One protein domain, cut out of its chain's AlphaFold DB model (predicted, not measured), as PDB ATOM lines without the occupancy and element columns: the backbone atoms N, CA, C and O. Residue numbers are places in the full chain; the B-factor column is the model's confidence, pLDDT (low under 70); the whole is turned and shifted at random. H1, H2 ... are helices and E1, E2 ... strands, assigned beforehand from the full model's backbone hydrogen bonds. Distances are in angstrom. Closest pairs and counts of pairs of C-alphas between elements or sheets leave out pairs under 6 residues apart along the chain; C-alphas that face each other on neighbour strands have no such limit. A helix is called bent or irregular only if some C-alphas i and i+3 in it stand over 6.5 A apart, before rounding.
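AT A GLANCE: This is residues 347 to 468 of the 468 residues of the protein "Hypothetical protein" of Ditylum brightwellii (UniProt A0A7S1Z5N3). A strongly twisted five-stranded sheet is covered on one face by the long helix H5 and the shorter H4, while H1 packs over the opposite face; H2 and H3 only graze the sheet, near its E1 and E5 side. The printed part has 122 residues, with five named helices and five named strands in the order H1 E1 H2 H3 H4 E2 E3 E4 E5 H5. The sheet runs E1 E5 E4 E3 E2, all antiparallel, and the class is mixed, helices and strands. The whole is compact, with a radius of gyration of the C-alphas of 13.9 A and spans of 41 by 31 by 26 A.

IN THESE COORDINATES: The sheet holds E1, residues 357 to 360, E5, residues 428 to 435 and 20.4 A long, E4, residues 416 to 422 and 19.8 A, E3, residues 406 to 411 and 16.5 A, and E2, residues 398 to 402 and 14.2 A. H5, residues 444 to 467, is 35.2 A long and ends at C-alpha 467 (60.244, 46.970, 138.630). H4 is residues 383 to 392, 14.2 A. H1, residues 347 to 355, 12.5 A, begins at C-alpha 347 (45.108, 75.362, 151.545). H2 is residues 361 to 364. H3, residues 366 to 379, 18.9 A, is only just irregular: C-alphas 374 and 377 are 6.53 A apart.

HOW THE PARTS SIT: E2 E3 E4 E5 form a meander, each strand the antiparallel neighbour of the one before, and each step is a hairpin. N 408 and O 400 are 2.9 A apart between E3 and E2, N 418 and O 409 2.8 A between E4 and E3, N 432 and O 419 2.9 A between E5 and E4, and N 359 and O 433 2.8 A between E1 and E5, within hydrogen-bond range. In three layers, helices on both faces of a sheet, H4 and H5 lie on the same face and H1 on the opposite face. H5, at a height over the sheet of 8.7 A, is over E5 and E4 and runs slantwise to the strands; its closest C-alphas to E5 are Cys 449 and Ile 433, 7.4 A. H4, at 8.9 A, is over E4 and E3, also slantwise. H1, at 9.2 A, is over E4 and, only just, E3, with 3 C-alphas, and runs across the strands. H2 and H3 touch only at the corner, closest at the C-alphas of Ser 362 and Ser 369, 5.1 A. H3 and H5 are close but not clearly touching, at a shallow tilt of 22 degrees, the same way; the C-alphas of Leu 368 and Thr 457 come to 6.7 A. H4 and H5 are near each other, with 8 pairs of C-alphas within 10 A. Every O i to N i+4 pair is within hydrogen-bond range in H1 and H4, against 19 of 20 in H5 and 5 of 10 in H3; H2 is too short for such a pair.

THE WHOLE: The C-alphas farthest apart, of Glu 441 and Leu 468, are 42.3 A apart. The printed part has no cut and no long link. Mean pLDDT of the printed part is 86.5; residues 375 to 379, 441, 443 to 444 and 468 are under 70.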
ATOM      1  N   ASP A 347      44.529  74.051 151.228       83.75
ATOM      2  CA  ASP A 347      45.108  75.362 151.545       83.75
ATOM      3  C   ASP A 347      45.789  75.388 152.918       83.75
ATOM      4  O   ASP A 347      46.854  75.974 153.074       83.75
ATOM      5  N   SER A 348      45.210  74.712 153.913       84.75
ATOM      6  CA  SER A 348      45.772  74.633 155.264       84.75
ATOM      7  C   SER A 348      47.007  73.732 155.327       84.75
ATOM      8  O   SER A 348      47.918  73.991 156.106       84.75
ATOM      9  N   LEU A 349      47.077  72.695 154.490       85.50
ATOM     10  CA  LEU A 349      48.288  71.885 154.365       85.50
ATOM     11  C   LEU A 349      49.418  72.662 153.691       85.50
ATOM     12  O   LEU A 349      50.554  72.621 154.153       85.50
ATOM     13  N   HIS A 350      49.094  73.415 152.643       86.94
ATOM     14  CA  HIS A 350      50.053  74.288 151.983       86.94
ATOM     15  C   HIS A 350      50.554  75.391 152.932       86.94
ATOM     16  O   HIS A 350      51.757  75.625 153.025       86.94
ATOM     17  N   GLU A 351      49.652  76.008 153.705       87.12
ATOM     18  CA  GLU A 351      49.990  76.958 154.771       87.12
ATOM     19  C   GLU A 351      50.986  76.335 155.765       87.12
ATOM     20  O   GLU A 351      52.033  76.917 156.047       87.12
ATOM     21  N   MET A 352      50.707  75.118 156.253       90.62
ATOM     22  CA  MET A 352      51.595  74.390 157.166       90.62
ATOM     23  C   MET A 352      52.989  74.179 156.564       90.62
ATOM     24  O   MET A 352      53.978  74.429 157.256       90.62
ATOM     25  N   CYS A 353      53.085  73.763 155.296       90.06
ATOM     26  CA  CYS A 353      54.371  73.581 154.619       90.06
ATOM     27  C   CYS A 353      55.187  74.882 154.599       90.06
ATOM     28  O   CYS A 353      56.363  74.863 154.945       90.06
ATOM     29  N   GLN A 354      54.555  76.021 154.294       89.44
ATOM     30  CA  GLN A 354      55.223  77.330 154.264       89.44
ATOM     31  C   GLN A 354      55.727  77.805 155.634       89.44
ATOM     32  O   GLN A 354      56.665  78.597 155.709       89.44
ATOM     33  N   MET A 355      55.089  77.363 156.720       90.12
ATOM     34  CA  MET A 355      55.462  77.726 158.093       90.12
ATOM     35  C   MET A 355      56.432  76.729 158.743       90.12
ATOM     36  O   MET A 355      56.890  76.962 159.865       90.12
ATOM     37  N   SER A 356      56.713  75.608 158.081       92.50
ATOM     38  CA  SER A 356      57.573  74.547 158.605       92.50
ATOM     39  C   SER A 356      59.041  74.804 158.283       92.50
ATOM     40  O   SER A 356      59.375  75.495 157.322       92.50
ATOM     41  N   HIS A 357      59.934  74.229 159.084       91.38
ATOM     42  CA  HIS A 357      61.354  74.224 158.756       91.38
ATOM     43  C   HIS A 357      61.625  73.129 157.728       91.38
ATOM     44  O   HIS A 357      61.138  72.013 157.871       91.38
ATOM     45  N   THR A 358      62.397  73.449 156.696       92.19
ATOM     46  CA  THR A 358      62.696  72.543 155.584       92.19
ATOM     47  C   THR A 358      64.149  72.091 155.656       92.19
ATOM     48  O   THR A 358      65.062  72.916 155.736       92.19
ATOM     49  N   LEU A 359      64.381  70.786 155.573       91.62
ATOM     50  CA  LEU A 359      65.702  70.190 155.420       91.62
ATOM     51  C   LEU A 359      65.790  69.492 154.074       91.62
ATOM     52  O   LEU A 359      65.077  68.521 153.837       91.62
ATOM     53  N   SER A 360      66.689  69.948 153.205       90.50
ATOM     54  CA  SER A 360      66.926  69.254 151.941       90.50
ATOM     55  C   SER A 360      67.589  67.897 152.181       90.50
ATOM     56  O   SER A 360      68.610  67.810 152.873       90.50
ATOM     57  N   ILE A 361      67.068  66.845 151.540       88.56
ATOM     58  CA  ILE A 361      67.698  65.517 151.554       88.56
ATOM     59  C   ILE A 361      69.103  65.566 150.952       88.56
ATOM     60  O   ILE A 361      69.979  64.845 151.424       88.56
ATOM     61  N   SER A 362      69.359  66.446 149.980       85.31
ATOM     62  CA  SER A 362      70.690  66.564 149.372       85.31
ATOM     63  C   SER A 362      71.775  66.965 150.375       85.31
ATOM     64  O   SER A 362      72.923  66.542 150.241       85.31
ATOM     65  N   GLY A 363      71.409  67.716 151.420       83.12
ATOM     66  CA  GLY A 363      72.310  68.071 152.516       83.12
ATOM     67  C   GLY A 363      72.478  66.973 153.572       83.12
ATOM     68  O   GLY A 363      73.479  66.973 154.284       83.12
ATOM     69  N   LEU A 364      71.522  66.045 153.680       84.75
ATOM     70  CA  LEU A 364      71.515  64.982 154.692       84.75
ATOM     71  C   LEU A 364      72.112  63.665 154.173       84.75
ATOM     72  O   LEU A 364      72.852  63.001 154.892       84.75
ATOM     73  N   SER A 365      71.818  63.297 152.924       87.62
ATOM     74  CA  SER A 365      72.344  62.099 152.265       87.62
ATOM     75  C   SER A 365      72.686  62.392 150.800       87.62
ATOM     76  O   SER A 365      71.839  62.255 149.909       87.62
ATOM     77  N   PRO A 366      73.951  62.758 150.512       84.88
ATOM     78  CA  PRO A 366      74.413  63.005 149.147       84.88
ATOM     79  C   PRO A 366      74.257  61.783 148.234       84.88
ATOM     80  O   PRO A 366      73.995  61.925 147.046       84.88
ATOM     81  N   GLN A 367      74.376  60.578 148.795       83.88
ATOM     82  CA  GLN A 367      74.255  59.316 148.059       83.88
ATOM     83  C   GLN A 367      72.825  59.086 147.566       83.88
ATOM     84  O   GLN A 367      72.619  58.709 146.413       83.88
ATOM     85  N   LEU A 368      71.835  59.350 148.427       83.44
ATOM     86  CA  LEU A 368      70.433  59.298 148.032       83.44
ATOM     87  C   LEU A 368      70.144  60.384 146.992       83.44
ATOM     88  O   LEU A 368      69.496  60.110 145.992       83.44
ATOM     89  N   SER A 369      70.690  61.587 147.164       84.00
ATOM     90  CA  SER A 369      70.571  62.653 146.165       84.00
ATOM     91  C   SER A 369      71.104  62.224 144.791       84.00
ATOM     92  O   SER A 369      70.408  62.361 143.791       84.00
ATOM     93  N   GLU A 370      72.307  61.652 144.720       83.06
ATOM     94  CA  GLU A 370      72.885  61.191 143.450       83.06
ATOM     95  C   GLU A 370      72.017  60.107 142.794       83.06
ATOM     96  O   GLU A 370      71.811  60.113 141.577       83.06
ATOM     97  N   LEU A 371      71.467  59.192 143.602       79.44
ATOM     98  CA  LEU A 371      70.531  58.187 143.114       79.44
ATOM     99  C   LEU A 371      69.299  58.858 142.496       79.44
ATOM    100  O   LEU A 371      68.967  58.544 141.360       79.44
ATOM    101  N   LEU A 372      68.652  59.780 143.209       80.00
ATOM    102  CA  LEU A 372      67.349  60.338 142.834       80.00
ATOM    103  C   LEU A 372      67.409  61.367 141.701       80.00
ATOM    104  O   LEU A 372      66.497  61.387 140.879       80.00
ATOM    105  N   PHE A 373      68.467  62.179 141.644       78.94
ATOM    106  CA  PHE A 373      68.576  63.303 140.708       78.94
ATOM    107  C   PHE A 373      69.477  63.005 139.496       78.94
ATOM    108  O   PHE A 373      69.090  63.297 138.372       78.94
ATOM    109  N   ASP A 374      70.651  62.386 139.677       70.38
ATOM    110  CA  ASP A 374      71.650  62.266 138.593       70.38
ATOM    111  C   ASP A 374      71.571  60.944 137.814       70.38
ATOM    112  O   ASP A 374      71.958  60.858 136.640       70.38
ATOM    113  N   ARG A 375      71.131  59.867 138.476       63.78
ATOM    114  CA  ARG A 375      71.149  58.514 137.895       63.78
ATOM    115  C   ARG A 375      69.795  58.048 137.376       63.78
ATOM    116  O   ARG A 375      69.769  57.282 136.416       63.78
ATOM    117  N   MET A 376      68.689  58.509 137.957       63.03
ATOM    118  CA  MET A 376      67.341  58.027 137.615       63.03
ATOM    119  C   MET A 376      66.790  58.601 136.307       63.03
ATOM    120  O   MET A 376      66.043  57.903 135.625       63.03
ATOM    121  N   ASP A 377      67.232  59.788 135.883       63.12
ATOM    122  CA  ASP A 377      66.904  60.320 134.549       63.12
ATOM    123  C   ASP A 377      67.434  59.409 133.427       63.12
ATOM    124  O   ASP A 377      66.834  59.303 132.360       63.12
ATOM    125  N   LYS A 378      68.524  58.673 133.685       68.88
ATOM    126  CA  LYS A 378      69.072  57.669 132.755       68.88
ATOM    127  C   LYS A 378      68.300  56.348 132.767       68.88
ATOM    128  O   LYS A 378      68.504  55.533 131.874       68.88
ATOM    129  N   LEU A 379      67.469  56.123 133.783       69.44
ATOM    130  CA  LEU A 379      66.648  54.921 133.951       69.44
ATOM    131  C   LEU A 379      65.209  55.120 133.436       69.44
ATOM    132  O   LEU A 379      64.404  54.203 133.560       69.44
ATOM    133  N   GLU A 380      64.885  56.294 132.873       79.12
ATOM    134  CA  GLU A 380      63.560  56.644 132.322       79.12
ATOM    135  C   GLU A 380      62.393  56.429 133.310       79.12
ATOM    136  O   GLU A 380      61.262  56.109 132.935       79.12
ATOM    137  N   ILE A 381      62.649  56.615 134.609       83.12
ATOM    138  CA  ILE A 381      61.648  56.366 135.647       83.12
ATOM    139  C   ILE A 381      60.637  57.509 135.716       83.12
ATOM    140  O   ILE A 381      60.961  58.662 135.996       83.12
ATOM    141  N   LEU A 382      59.363  57.159 135.541       87.06
ATOM    142  CA  LEU A 382      58.237  58.065 135.748       87.06
ATOM    143  C   LEU A 382      57.954  58.223 137.246       87.06
ATOM    144  O   LEU A 382      57.206  57.438 137.833       87.06
ATOM    145  N   TRP A 383      58.496  59.272 137.866       89.12
ATOM    146  CA  TRP A 383      58.335  59.536 139.302       89.12
ATOM    147  C   TRP A 383      56.886  59.652 139.765       89.12
ATOM    148  O   TRP A 383      56.559  59.237 140.870       89.12
ATOM    149  N   SER A 384      55.985  60.126 138.908       89.38
ATOM    150  CA  SER A 384      54.547  60.103 139.201       89.38
ATOM    151  C   SER A 384      54.035  58.694 139.543       89.38
ATOM    152  O   SER A 384      53.263  58.544 140.488       89.38
ATOM    153  N   ASN A 385      54.514  57.649 138.856       90.38
ATOM    154  CA  ASN A 385      54.160  56.259 139.153       90.38
ATOM    155  C   ASN A 385      54.783  55.783 140.466       90.38
ATOM    156  O   ASN A 385      54.109  55.110 141.247       90.38
ATOM    157  N   VAL A 386      56.035  56.170 140.731       91.69
ATOM    158  CA  VAL A 386      56.730  55.865 141.991       91.69
ATOM    159  C   VAL A 386      55.967  56.458 143.173       91.69
ATOM    160  O   VAL A 386      55.629  55.746 144.112       91.69
ATOM    161  N   LEU A 387      55.598  57.738 143.101       92.62
ATOM    162  CA  LEU A 387      54.876  58.432 144.169       92.62
ATOM    163  C   LEU A 387      53.447  57.906 144.345       92.62
ATOM    164  O   LEU A 387      52.953  57.821 145.468       92.62
ATOM    165  N   LEU A 388      52.779  57.499 143.260       90.81
ATOM    166  CA  LEU A 388      51.497  56.793 143.345       90.81
ATOM    167  C   LEU A 388      51.638  55.419 144.012       90.81
ATOM    168  O   LEU A 388      50.732  55.016 144.742       90.81
ATOM    169  N   ALA A 389      52.746  54.710 143.785       92.81
ATOM    170  CA  ALA A 389      53.048  53.464 144.482       92.81
ATOM    171  C   ALA A 389      53.344  53.716 145.969       92.81
ATOM    172  O   ALA A 389      52.753  53.038 146.806       92.81
ATOM    173  N   MET A 390      54.133  54.745 146.308       93.50
ATOM    174  CA  MET A 390      54.373  55.158 147.699       93.50
ATOM    175  C   MET A 390      53.061  55.460 148.425       93.50
ATOM    176  O   MET A 390      52.819  54.925 149.497       93.50
ATOM    177  N   LYS A 391      52.152  56.237 147.815       90.94
ATOM    178  CA  LYS A 391      50.836  56.556 148.406       90.94
ATOM    179  C   LYS A 391      49.990  55.324 148.752       90.94
ATOM    180  O   LYS A 391      49.109  55.416 149.602       90.94
ATOM    181  N   ARG A 392      50.188  54.208 148.046       90.31
ATOM    182  CA  ARG A 392      49.457  52.949 148.268       90.31
ATOM    183  C   ARG A 392      50.119  52.064 149.318       90.31
ATOM    184  O   ARG A 392      49.473  51.141 149.808       90.31
ATOM    185  N   ASP A 393      51.381  52.320 149.637       91.25
ATOM    186  CA  ASP A 393      52.133  51.542 150.605       91.25
ATOM    187  C   ASP A 393      51.782  51.991 152.041       91.25
ATOM    188  O   ASP A 393      51.754  53.195 152.326       91.25
ATOM    189  N   PRO A 394      51.497  51.054 152.968       88.56
ATOM    190  CA  PRO A 394      51.155  51.374 154.354       88.56
ATOM    191  C   PRO A 394      52.183  52.250 155.078       88.56
ATOM    192  O   PRO A 394      51.789  53.032 155.953       88.56
ATOM    193  N   VAL A 395      53.466  52.152 154.707       88.31
ATOM    194  CA  VAL A 395      54.553  52.965 155.274       88.31
ATOM    195  C   VAL A 395      54.300  54.460 155.054       88.31
ATOM    196  O   VAL A 395      54.587  55.254 155.944       88.31
ATOM    197  N   PHE A 396      53.676  54.844 153.933       87.69
ATOM    198  CA  PHE A 396      53.367  56.241 153.598       87.69
ATOM    199  C   PHE A 396      51.858  56.541 153.603       87.69
ATOM    200  O   PHE A 396      51.382  57.447 152.913       87.69
ATOM    201  N   SER A 397      51.091  55.771 154.382       71.88
ATOM    202  CA  SER A 397      49.618  55.778 154.382       71.88
ATOM    203  C   SER A 397      48.967  57.144 154.635       71.88
ATOM    204  O   SER A 397      47.853  57.383 154.168       71.88
ATOM    205  N   LEU A 398      49.636  58.059 155.340       84.94
ATOM    206  CA  LEU A 398      49.174  59.436 155.517       84.94
ATOM    207  C   LEU A 398      49.840  60.334 154.475       84.94
ATOM    208  O   LEU A 398      50.967  60.787 154.662       84.94
ATOM    209  N   SER A 399      49.133  60.583 153.370       88.25
ATOM    210  CA  SER A 399      49.659  61.360 152.248       88.25
ATOM    211  C   SER A 399      48.678  62.390 151.693       88.25
ATOM    212  O   SER A 399      47.458  62.234 151.769       88.25
ATOM    213  N   ALA A 400      49.229  63.446 151.103       88.69
ATOM    214  CA  ALA A 400      48.506  64.481 150.374       88.69
ATOM    215  C   ALA A 400      49.253  64.829 149.077       88.69
ATOM    216  O   ALA A 400      50.420  64.481 148.900       88.69
ATOM    217  N   SER A 401      48.576  65.487 148.137       87.69
ATOM    218  CA  SER A 401      49.235  66.067 146.964       87.69
ATOM    219  C   SER A 401      48.621  67.392 146.561       87.69
ATOM    220  O   SER A 401      47.405  67.558 146.652       87.69
ATOM    221  N   PHE A 402      49.470  68.278 146.054       85.44
ATOM    222  CA  PHE A 402      49.132  69.598 145.544       85.44
ATOM    223  C   PHE A 402      49.454  69.640 144.049       85.44
ATOM    224  O   PHE A 402      50.572  69.307 143.645       85.44
ATOM    225  N   ASP A 403      48.462  70.008 143.235       82.19
ATOM    226  CA  ASP A 403      48.595  70.276 141.795       82.19
ATOM    227  C   ASP A 403      49.339  69.196 140.978       82.19
ATOM    228  O   ASP A 403      50.004  69.494 139.985       82.19
ATOM    229  N   ASP A 404      49.267  67.927 141.405       82.75
ATOM    230  CA  ASP A 404      50.015  66.785 140.846       82.75
ATOM    231  C   ASP A 404      51.537  67.019 140.710       82.75
ATOM    232  O   ASP A 404      52.202  66.399 139.866       82.75
ATOM    233  N   ARG A 405      52.085  67.942 141.509       88.44
ATOM    234  CA  ARG A 405      53.506  68.316 141.527       88.44
ATOM    235  C   ARG A 405      54.137  68.098 142.884       88.44
ATOM    236  O   ARG A 405      55.228  67.554 142.942       88.44
ATOM    237  N   VAL A 406      53.451  68.467 143.958       91.38
ATOM    238  CA  VAL A 406      53.989  68.331 145.311       91.38
ATOM    239  C   VAL A 406      53.276  67.187 146.010       91.38
ATOM    240  O   VAL A 406      52.048  67.140 146.057       91.38
ATOM    241  N   TYR A 407      54.043  66.249 146.545       92.81
ATOM    242  CA  TYR A 407      53.568  65.080 147.267       92.81
ATOM    243  C   TYR A 407      54.074  65.164 148.695       92.81
ATOM    244  O   TYR A 407      55.259  65.370 148.930       92.81
ATOM    245  N   LEU A 408      53.164  65.008 149.646       93.31
ATOM    246  CA  LEU A 408      53.458  65.108 151.063       93.31
ATOM    247  C   LEU A 408      53.141  63.772 151.725       93.31
ATOM    248  O   LEU A 408      52.038  63.256 151.550       93.31
ATOM    249  N   PHE A 409      54.083  63.229 152.485       92.94
ATOM    250  CA  PHE A 409      53.949  61.970 153.213       92.94
ATOM    251  C   PHE A 409      54.305  62.191 154.676       92.94
ATOM    252  O   PHE A 409      55.336  62.781 154.979       92.94
ATOM    253  N   TYR A 410      53.463  61.726 155.589       92.19
ATOM    254  CA  TYR A 410      53.671  61.887 157.022       92.19
ATOM    255  C   TYR A 410      54.140  60.587 157.670       92.19
ATOM    256  O   TYR A 410      53.488  59.547 157.558       92.19
ATOM    257  N   PHE A 411      55.248  60.678 158.399       91.75
ATOM    258  CA  PHE A 411      55.860  59.586 159.140       91.75
ATOM    259  C   PHE A 411      55.452  59.686 160.603       91.75
ATOM    260  O   PHE A 411      55.975  60.498 161.362       91.75
ATOM    261  N   LYS A 412      54.484  58.857 161.001       89.00
ATOM    262  CA  LYS A 412      53.866  58.926 162.333       89.00
ATOM    263  C   LYS A 412      54.840  58.624 163.476       89.00
ATOM    264  O   LYS A 412      54.675  59.177 164.558       89.00
ATOM    265  N   GLN A 413      55.797  57.720 163.269       89.44
ATOM    266  CA  GLN A 413      56.741  57.317 164.314       89.44
ATOM    267  C   GLN A 413      57.752  58.430 164.614       89.44
ATOM    268  O   GLN A 413      58.044  58.692 165.777       89.44
ATOM    269  N   GLU A 414      58.239  59.101 163.575       91.31
ATOM    270  CA  GLU A 414      59.177  60.216 163.675       91.31
ATOM    271  C   GLU A 414      58.497  61.580 163.878       91.31
ATOM    272  O   GLU A 414      59.177  62.530 164.254       91.31
ATOM    273  N   ASP A 415      57.183  61.676 163.648       91.44
ATOM    274  CA  ASP A 415      56.393  62.917 163.608       91.44
ATOM    275  C   ASP A 415      56.980  63.971 162.655       91.44
ATOM    276  O   ASP A 415      57.154  65.137 163.005       91.44
ATOM    277  N   LEU A 416      57.287  63.550 161.427       93.25
ATOM    278  CA  LEU A 416      57.886  64.383 160.381       93.25
ATOM    279  C   LEU A 416      57.137  64.229 159.060       93.25
ATOM    280  O   LEU A 416      56.492  63.208 158.807       93.25
ATOM    281  N   PHE A 417      57.263  65.229 158.190       93.50
ATOM    282  CA  PHE A 417      56.768  65.128 156.821       93.50
ATOM    283  C   PHE A 417      57.915  65.017 155.827       93.50
ATOM    284  O   PHE A 417      58.916  65.715 155.936       93.50
ATOM    285  N   LEU A 418      57.720  64.191 154.812       94.69
ATOM    286  CA  LEU A 418      58.505  64.163 153.593       94.69
ATOM    287  C   LEU A 418      57.718  64.875 152.498       94.69
ATOM    288  O   LEU A 418      56.606  64.465 152.166       94.69
ATOM    289  N   MET A 419      58.309  65.911 151.925       94.94
ATOM    290  CA  MET A 419      57.781  66.632 150.783       94.94
ATOM    291  C   MET A 419      58.634  66.318 149.555       94.94
ATOM    292  O   MET A 419      59.852  66.466 149.593       94.94
ATOM    293  N   ILE A 420      57.992  65.879 148.478       94.31
ATOM    294  CA  ILE A 420      58.619  65.612 147.183       94.31
ATOM    295  C   ILE A 420      57.959  66.522 146.154       94.31
ATOM    296  O   ILE A 420      56.757  66.408 145.915       94.31
ATOM    297  N   GLU A 421      58.738  67.405 145.546       93.25
ATOM    298  CA  GLU A 421      58.301  68.285 144.468       93.25
ATOM    299  C   GLU A 421      58.793  67.758 143.121       93.25
ATOM    300  O   GLU A 421      59.945  67.348 142.969       93.25
ATOM    301  N   LEU A 422      57.891  67.737 142.142       92.50
ATOM    302  CA  LEU A 422      58.167  67.338 140.774       92.50
ATOM    303  C   LEU A 422      58.254  68.552 139.853       92.50
ATOM    304  O   LEU A 422      57.365  69.410 139.847       92.50
ATOM    305  N   ASN A 423      59.241  68.524 138.961       90.25
ATOM    306  CA  ASN A 423      59.392  69.516 137.909       90.25
ATOM    307  C   ASN A 423      58.307  69.366 136.825       90.25
ATOM    308  O   ASN A 423      57.501  68.429 136.790       90.25
ATOM    309  N   SER A 424      58.304  70.297 135.867       87.44
ATOM    310  CA  SER A 424      57.366  70.275 134.733       87.44
ATOM    311  C   SER A 424      57.442  69.005 133.869       87.44
ATOM    312  O   SER A 424      56.424  68.594 133.311       87.44
ATOM    313  N   SER A 425      58.605  68.349 133.822       84.81
ATOM    314  CA  SER A 425      58.848  67.083 133.119       84.81
ATOM    315  C   SER A 425      58.474  65.849 133.947       84.81
ATOM    316  O   SER A 425      58.726  64.729 133.514       84.81
ATOM    317  N   LYS A 426      57.867  66.036 135.131       84.44
ATOM    318  CA  LYS A 426      57.530  64.979 136.098       84.44
ATOM    319  C   LYS A 426      58.742  64.226 136.663       84.44
ATOM    320  O   LYS A 426      58.554  63.137 137.195       84.44
ATOM    321  N   GLY A 427      59.945  64.796 136.584       86.50
ATOM    322  CA  GLY A 427      61.117  64.359 137.351       86.50
ATOM    323  C   GLY A 427      61.122  64.973 138.751       86.50
ATOM    324  O   GLY A 427      60.389  65.931 138.992       86.50
ATOM    325  N   VAL A 428      61.927  64.444 139.675       89.25
ATOM    326  CA  VAL A 428      62.073  65.036 141.017       89.25
ATOM    327  C   VAL A 428      62.845  66.346 140.901       89.25
ATOM    328  O   VAL A 428      63.958  66.376 140.388       89.25
ATOM    329  N   GLU A 429      62.232  67.428 141.367       89.31
ATOM    330  CA  GLU A 429      62.855  68.746 141.486       89.31
ATOM    331  C   GLU A 429      63.506  68.909 142.853       89.31
ATOM    332  O   GLU A 429      64.670  69.290 142.948       89.31
ATOM    333  N   GLU A 430      62.775  68.555 143.908       90.69
ATOM    334  CA  GLU A 430      63.259  68.704 145.269       90.69
ATOM    335  C   GLU A 430      62.667  67.648 146.200       90.69
ATOM    336  O   GLU A 430      61.522  67.218 146.044       90.69
ATOM    337  N   ILE A 431      63.454  67.237 147.196       92.94
ATOM    338  CA  ILE A 431      62.956  66.434 148.309       92.94
ATOM    339  C   ILE A 431      63.405  67.052 149.619       92.94
ATOM    340  O   ILE A 431      64.601  67.191 149.889       92.94
ATOM    341  N   GLN A 432      62.423  67.376 150.449       94.44
ATOM    342  CA  GLN A 432      62.622  68.032 151.726       94.44
ATOM    343  C   GLN A 432      61.954  67.245 152.848       94.44
ATOM    344  O   GLN A 432      60.877  66.677 152.685       94.44
ATOM    345  N   ILE A 433      62.577  67.257 154.019       94.50
ATOM    346  CA  ILE A 433      61.945  66.859 155.272       94.50
ATOM    347  C   ILE A 433      61.447  68.133 155.947       94.50
ATOM    348  O   ILE A 433      62.230  69.053 156.187       94.50
ATOM    349  N   LEU A 434      60.152  68.194 156.241       94.38
ATOM    350  CA  LEU A 434      59.572  69.277 157.022       94.38
ATOM    351  C   LEU A 434      59.618  68.905 158.501       94.38
ATOM    352  O   LEU A 434      59.238  67.793 158.878       94.38
ATOM    353  N   THR A 435      60.038  69.850 159.338       92.38
ATOM    354  CA  THR A 435      60.127  69.707 160.794       92.38
ATOM    355  C   THR A 435      59.344  70.824 161.496       92.38
ATOM    356  O   THR A 435      59.254  71.956 161.005       92.38
ATOM    357  N   ARG A 436      58.769  70.514 162.672       88.69
ATOM    358  CA  ARG A 436      58.159  71.534 163.548       88.69
ATOM    359  C   ARG A 436      59.220  72.417 164.190       88.69
ATOM    360  O   ARG A 436      59.070  73.626 164.253       88.69
ATOM    361  N   GLU A 437      60.292  71.819 164.684       83.88
ATOM    362  CA  GLU A 437      61.346  72.549 165.385       83.88
ATOM    363  C   GLU A 437      62.510  72.851 164.451       83.88
ATOM    364  O   GLU A 437      62.740  72.142 163.466       83.88
ATOM    365  N   ASN A 438      63.255  73.907 164.776       81.06
ATOM    366  CA  ASN A 438      64.465  74.244 164.053       81.06
ATOM    367  C   ASN A 438      65.541  73.167 164.316       81.06
ATOM    368  O   ASN A 438      65.998  73.015 165.455       81.06
ATOM    369  N   PRO A 439      65.999  72.437 163.287       74.75
ATOM    370  CA  PRO A 439      66.924  71.319 163.458       74.75
ATOM    371  C   PRO A 439      68.301  71.732 163.995       74.75
ATOM    372  O   PRO A 439      69.000  70.899 164.567       74.75
ATOM    373  N   SER A 440      68.694  73.010 163.878       72.75
ATOM    374  CA  SER A 440      69.958  73.496 164.454       72.75
ATOM    375  C   SER A 440      69.989  73.460 165.985       72.75
ATOM    376  O   SER A 440      71.065  73.500 166.577       72.75
ATOM    377  N   GLU A 441      68.826  73.396 166.632       69.44
ATOM    378  CA  GLU A 441      68.696  73.486 168.089       69.44
ATOM    379  C   GLU A 441      68.579  72.112 168.765       69.44
ATOM    380  O   GLU A 441      68.792  72.009 169.973       69.44
ATOM    381  N   ASN A 442      68.309  71.036 168.011       72.12
ATOM    382  CA  ASN A 442      67.965  69.743 168.599       72.12
ATOM    383  C   ASN A 442      68.634  68.552 167.883       72.12
ATOM    384  O   ASN A 442      68.176  68.062 166.855       72.12
ATOM    385  N   LYS A 443      69.714  68.026 168.482       69.06
ATOM    386  CA  LYS A 443      70.498  66.893 167.940       69.06
ATOM    387  C   LYS A 443      69.706  65.589 167.797       69.06
ATOM    388  O   LYS A 443      70.107  64.730 167.017       69.06
ATOM    389  N   LEU A 444      68.608  65.415 168.536       67.56
ATOM    390  CA  LEU A 444      67.771  64.215 168.422       67.56
ATOM    391  C   LEU A 444      67.045  64.156 167.070       67.56
ATOM    392  O   LEU A 444      66.795  63.059 166.573       67.56
ATOM    393  N   PHE A 445      66.801  65.306 166.424       75.94
ATOM    394  CA  PHE A 445      66.165  65.359 165.104       75.94
ATOM    395  C   PHE A 445      67.003  64.702 164.012       75.94
ATOM    396  O   PHE A 445      66.441  64.142 163.073       75.94
ATOM    397  N   THR A 446      68.332  64.723 164.131       79.00
ATOM    398  CA  THR A 446      69.217  64.111 163.134       79.00
ATOM    399  C   THR A 446      68.974  62.604 163.022       79.00
ATOM    400  O   THR A 446      68.955  62.071 161.917       79.00
ATOM    401  N   ASN A 447      68.699  61.925 164.140       85.31
ATOM    402  CA  ASN A 447      68.415  60.489 164.138       85.31
ATOM    403  C   ASN A 447      67.069  60.177 163.467       85.31
ATOM    404  O   ASN A 447      66.996  59.252 162.666       85.31
ATOM    405  N   SER A 448      66.029  60.970 163.743       89.50
ATOM    406  CA  SER A 448      64.717  60.816 163.098       89.50
ATOM    407  C   SER A 448      64.778  61.091 161.594       89.50
ATOM    408  O   SER A 448      64.195  60.352 160.806       89.50
ATOM    409  N   CYS A 449      65.535  62.110 161.170       89.31
ATOM    410  CA  CYS A 449      65.731  62.390 159.748       89.31
ATOM    411  C   CYS A 449      66.465  61.236 159.048       89.31
ATOM    412  O   CYS A 449      66.055  60.824 157.966       89.31
ATOM    413  N   ASN A 450      67.504  60.678 159.681       89.62
ATOM    414  CA  ASN A 450      68.229  59.524 159.145       89.62
ATOM    415  C   ASN A 450      67.334  58.281 159.050       89.62
ATOM    416  O   ASN A 450      67.363  57.613 158.025       89.62
ATOM    417  N   SER A 451      66.477  58.030 160.051       91.81
ATOM    418  CA  SER A 451      65.469  56.956 160.000       91.81
ATOM    419  C   SER A 451      64.599  57.063 158.741       91.81
ATOM    420  O   SER A 451      64.469  56.105 157.982       91.81
ATOM    421  N   ILE A 452      64.065  58.256 158.458       92.00
ATOM    422  CA  ILE A 452      63.241  58.502 157.265       92.00
ATOM    423  C   ILE A 452      64.038  58.294 155.977       92.00
ATOM    424  O   ILE A 452      63.541  57.667 155.042       92.00
ATOM    425  N   ILE A 453      65.277  58.787 155.923       92.44
ATOM    426  CA  ILE A 453      66.161  58.602 154.766       92.44
ATOM    427  C   ILE A 453      66.411  57.115 154.508       92.44
ATOM    428  O   ILE A 453      66.316  56.684 153.359       92.44
ATOM    429  N   ASP A 454      66.676  56.327 155.547       92.31
ATOM    430  CA  ASP A 454      66.893  54.886 155.430       92.31
ATOM    431  C   ASP A 454      65.627  54.177 154.934       92.31
ATOM    432  O   ASP A 454      65.697  53.346 154.024       92.31
ATOM    433  N   VAL A 455      64.454  54.534 155.470       92.94
ATOM    434  CA  VAL A 455      63.159  53.989 155.031       92.94
ATOM    435  C   VAL A 455      62.916  54.279 153.549       92.94
ATOM    436  O   VAL A 455      62.602  53.361 152.791       92.94
ATOM    437  N   ILE A 456      63.104  55.527 153.114       92.56
ATOM    438  CA  ILE A 456      62.920  55.934 151.715       92.56
ATOM    439  C   ILE A 456      63.927  55.221 150.815       92.56
ATOM    440  O   ILE A 456      63.542  54.669 149.787       92.56
ATOM    441  N   THR A 457      65.204  55.202 151.197       91.56
ATOM    442  CA  THR A 457      66.272  54.569 150.412       91.56
ATOM    443  C   THR A 457      65.975  53.089 150.205       91.56
ATOM    444  O   THR A 457      65.959  52.615 149.070       91.56
ATOM    445  N   ASN A 458      65.669  52.366 151.283       92.69
ATOM    446  CA  ASN A 458      65.348  50.944 151.221       92.69
ATOM    447  C   ASN A 458      64.089  50.679 150.393       92.69
ATOM    448  O   ASN A 458      64.076  49.757 149.577       92.69
ATOM    449  N   TRP A 459      63.047  51.499 150.561       94.50
ATOM    450  CA  TRP A 459      61.816  51.358 149.790       94.50
ATOM    451  C   TRP A 459      62.058  51.581 148.294       94.50
ATOM    452  O   TRP A 459      61.636  50.760 147.483       94.50
ATOM    453  N   ILE A 460      62.787  52.639 147.921       90.94
ATOM    454  CA  ILE A 460      63.096  52.953 146.519       90.94
ATOM    455  C   ILE A 460      63.940  51.844 145.896       90.94
ATOM    456  O   ILE A 460      63.611  51.379 144.809       90.94
ATOM    457  N   LEU A 461      64.986  51.370 146.577       90.25
ATOM    458  CA  LEU A 461      65.819  50.274 146.075       90.25
ATOM    459  C   LEU A 461      65.007  48.990 145.866       90.25
ATOM    460  O   LEU A 461      65.161  48.327 144.841       90.25
ATOM    461  N   HIS A 462      64.112  48.657 146.798       92.12
ATOM    462  CA  HIS A 462      63.239  47.493 146.673       92.12
ATOM    463  C   HIS A 462      62.197  47.665 145.558       92.12
ATOM    464  O   HIS A 462      61.907  46.722 144.824       92.12
ATOM    465  N   TRP A 463      61.643  48.868 145.393       91.88
ATOM    466  CA  TRP A 463      60.729  49.181 144.298       91.88
ATOM    467  C   TRP A 463      61.424  49.045 142.940       91.88
ATOM    468  O   TRP A 463      60.887  48.387 142.051       91.88
ATOM    469  N   LEU A 464      62.636  49.593 142.804       88.25
ATOM    470  CA  LEU A 464      63.460  49.467 141.599       88.25
ATOM    471  C   LEU A 464      63.765  48.006 141.284       88.25
ATOM    472  O   LEU A 464      63.566  47.576 140.155       88.25
ATOM    473  N   TRP A 465      64.197  47.238 142.287       89.06
ATOM    474  CA  TRP A 465      64.526  45.823 142.120       89.06
ATOM    475  C   TRP A 465      63.346  44.990 141.613       89.06
ATOM    476  O   TRP A 465      63.544  44.063 140.842       89.06
ATOM    477  N   ASN A 466      62.123  45.317 142.038       87.88
ATOM    478  CA  ASN A 466      60.917  44.605 141.607       87.88
ATOM    479  C   ASN A 466      60.304  45.149 140.308       87.88
ATOM    480  O   ASN A 466      59.374  44.540 139.780       87.88
ATOM    481  N   SER A 467      60.755  46.316 139.844       82.31
ATOM    482  CA  SER A 467      60.244  46.970 138.630       82.31
ATOM    483  C   SER A 467      61.138  46.744 137.406       82.31
ATOM    484  O   SER A 467      60.707  47.042 136.291       82.31
ATOM    485  N   LEU A 468      62.360  46.242 137.619       69.00
ATOM    486  CA  LEU A 468      63.294  45.737 136.606       69.00
ATOM    487  C   LEU A 468      63.076  44.234 136.401       69.00
ATOM    488  O   LEU A 468      63.215  43.787 135.239       69.00
TER     489      LEU A 468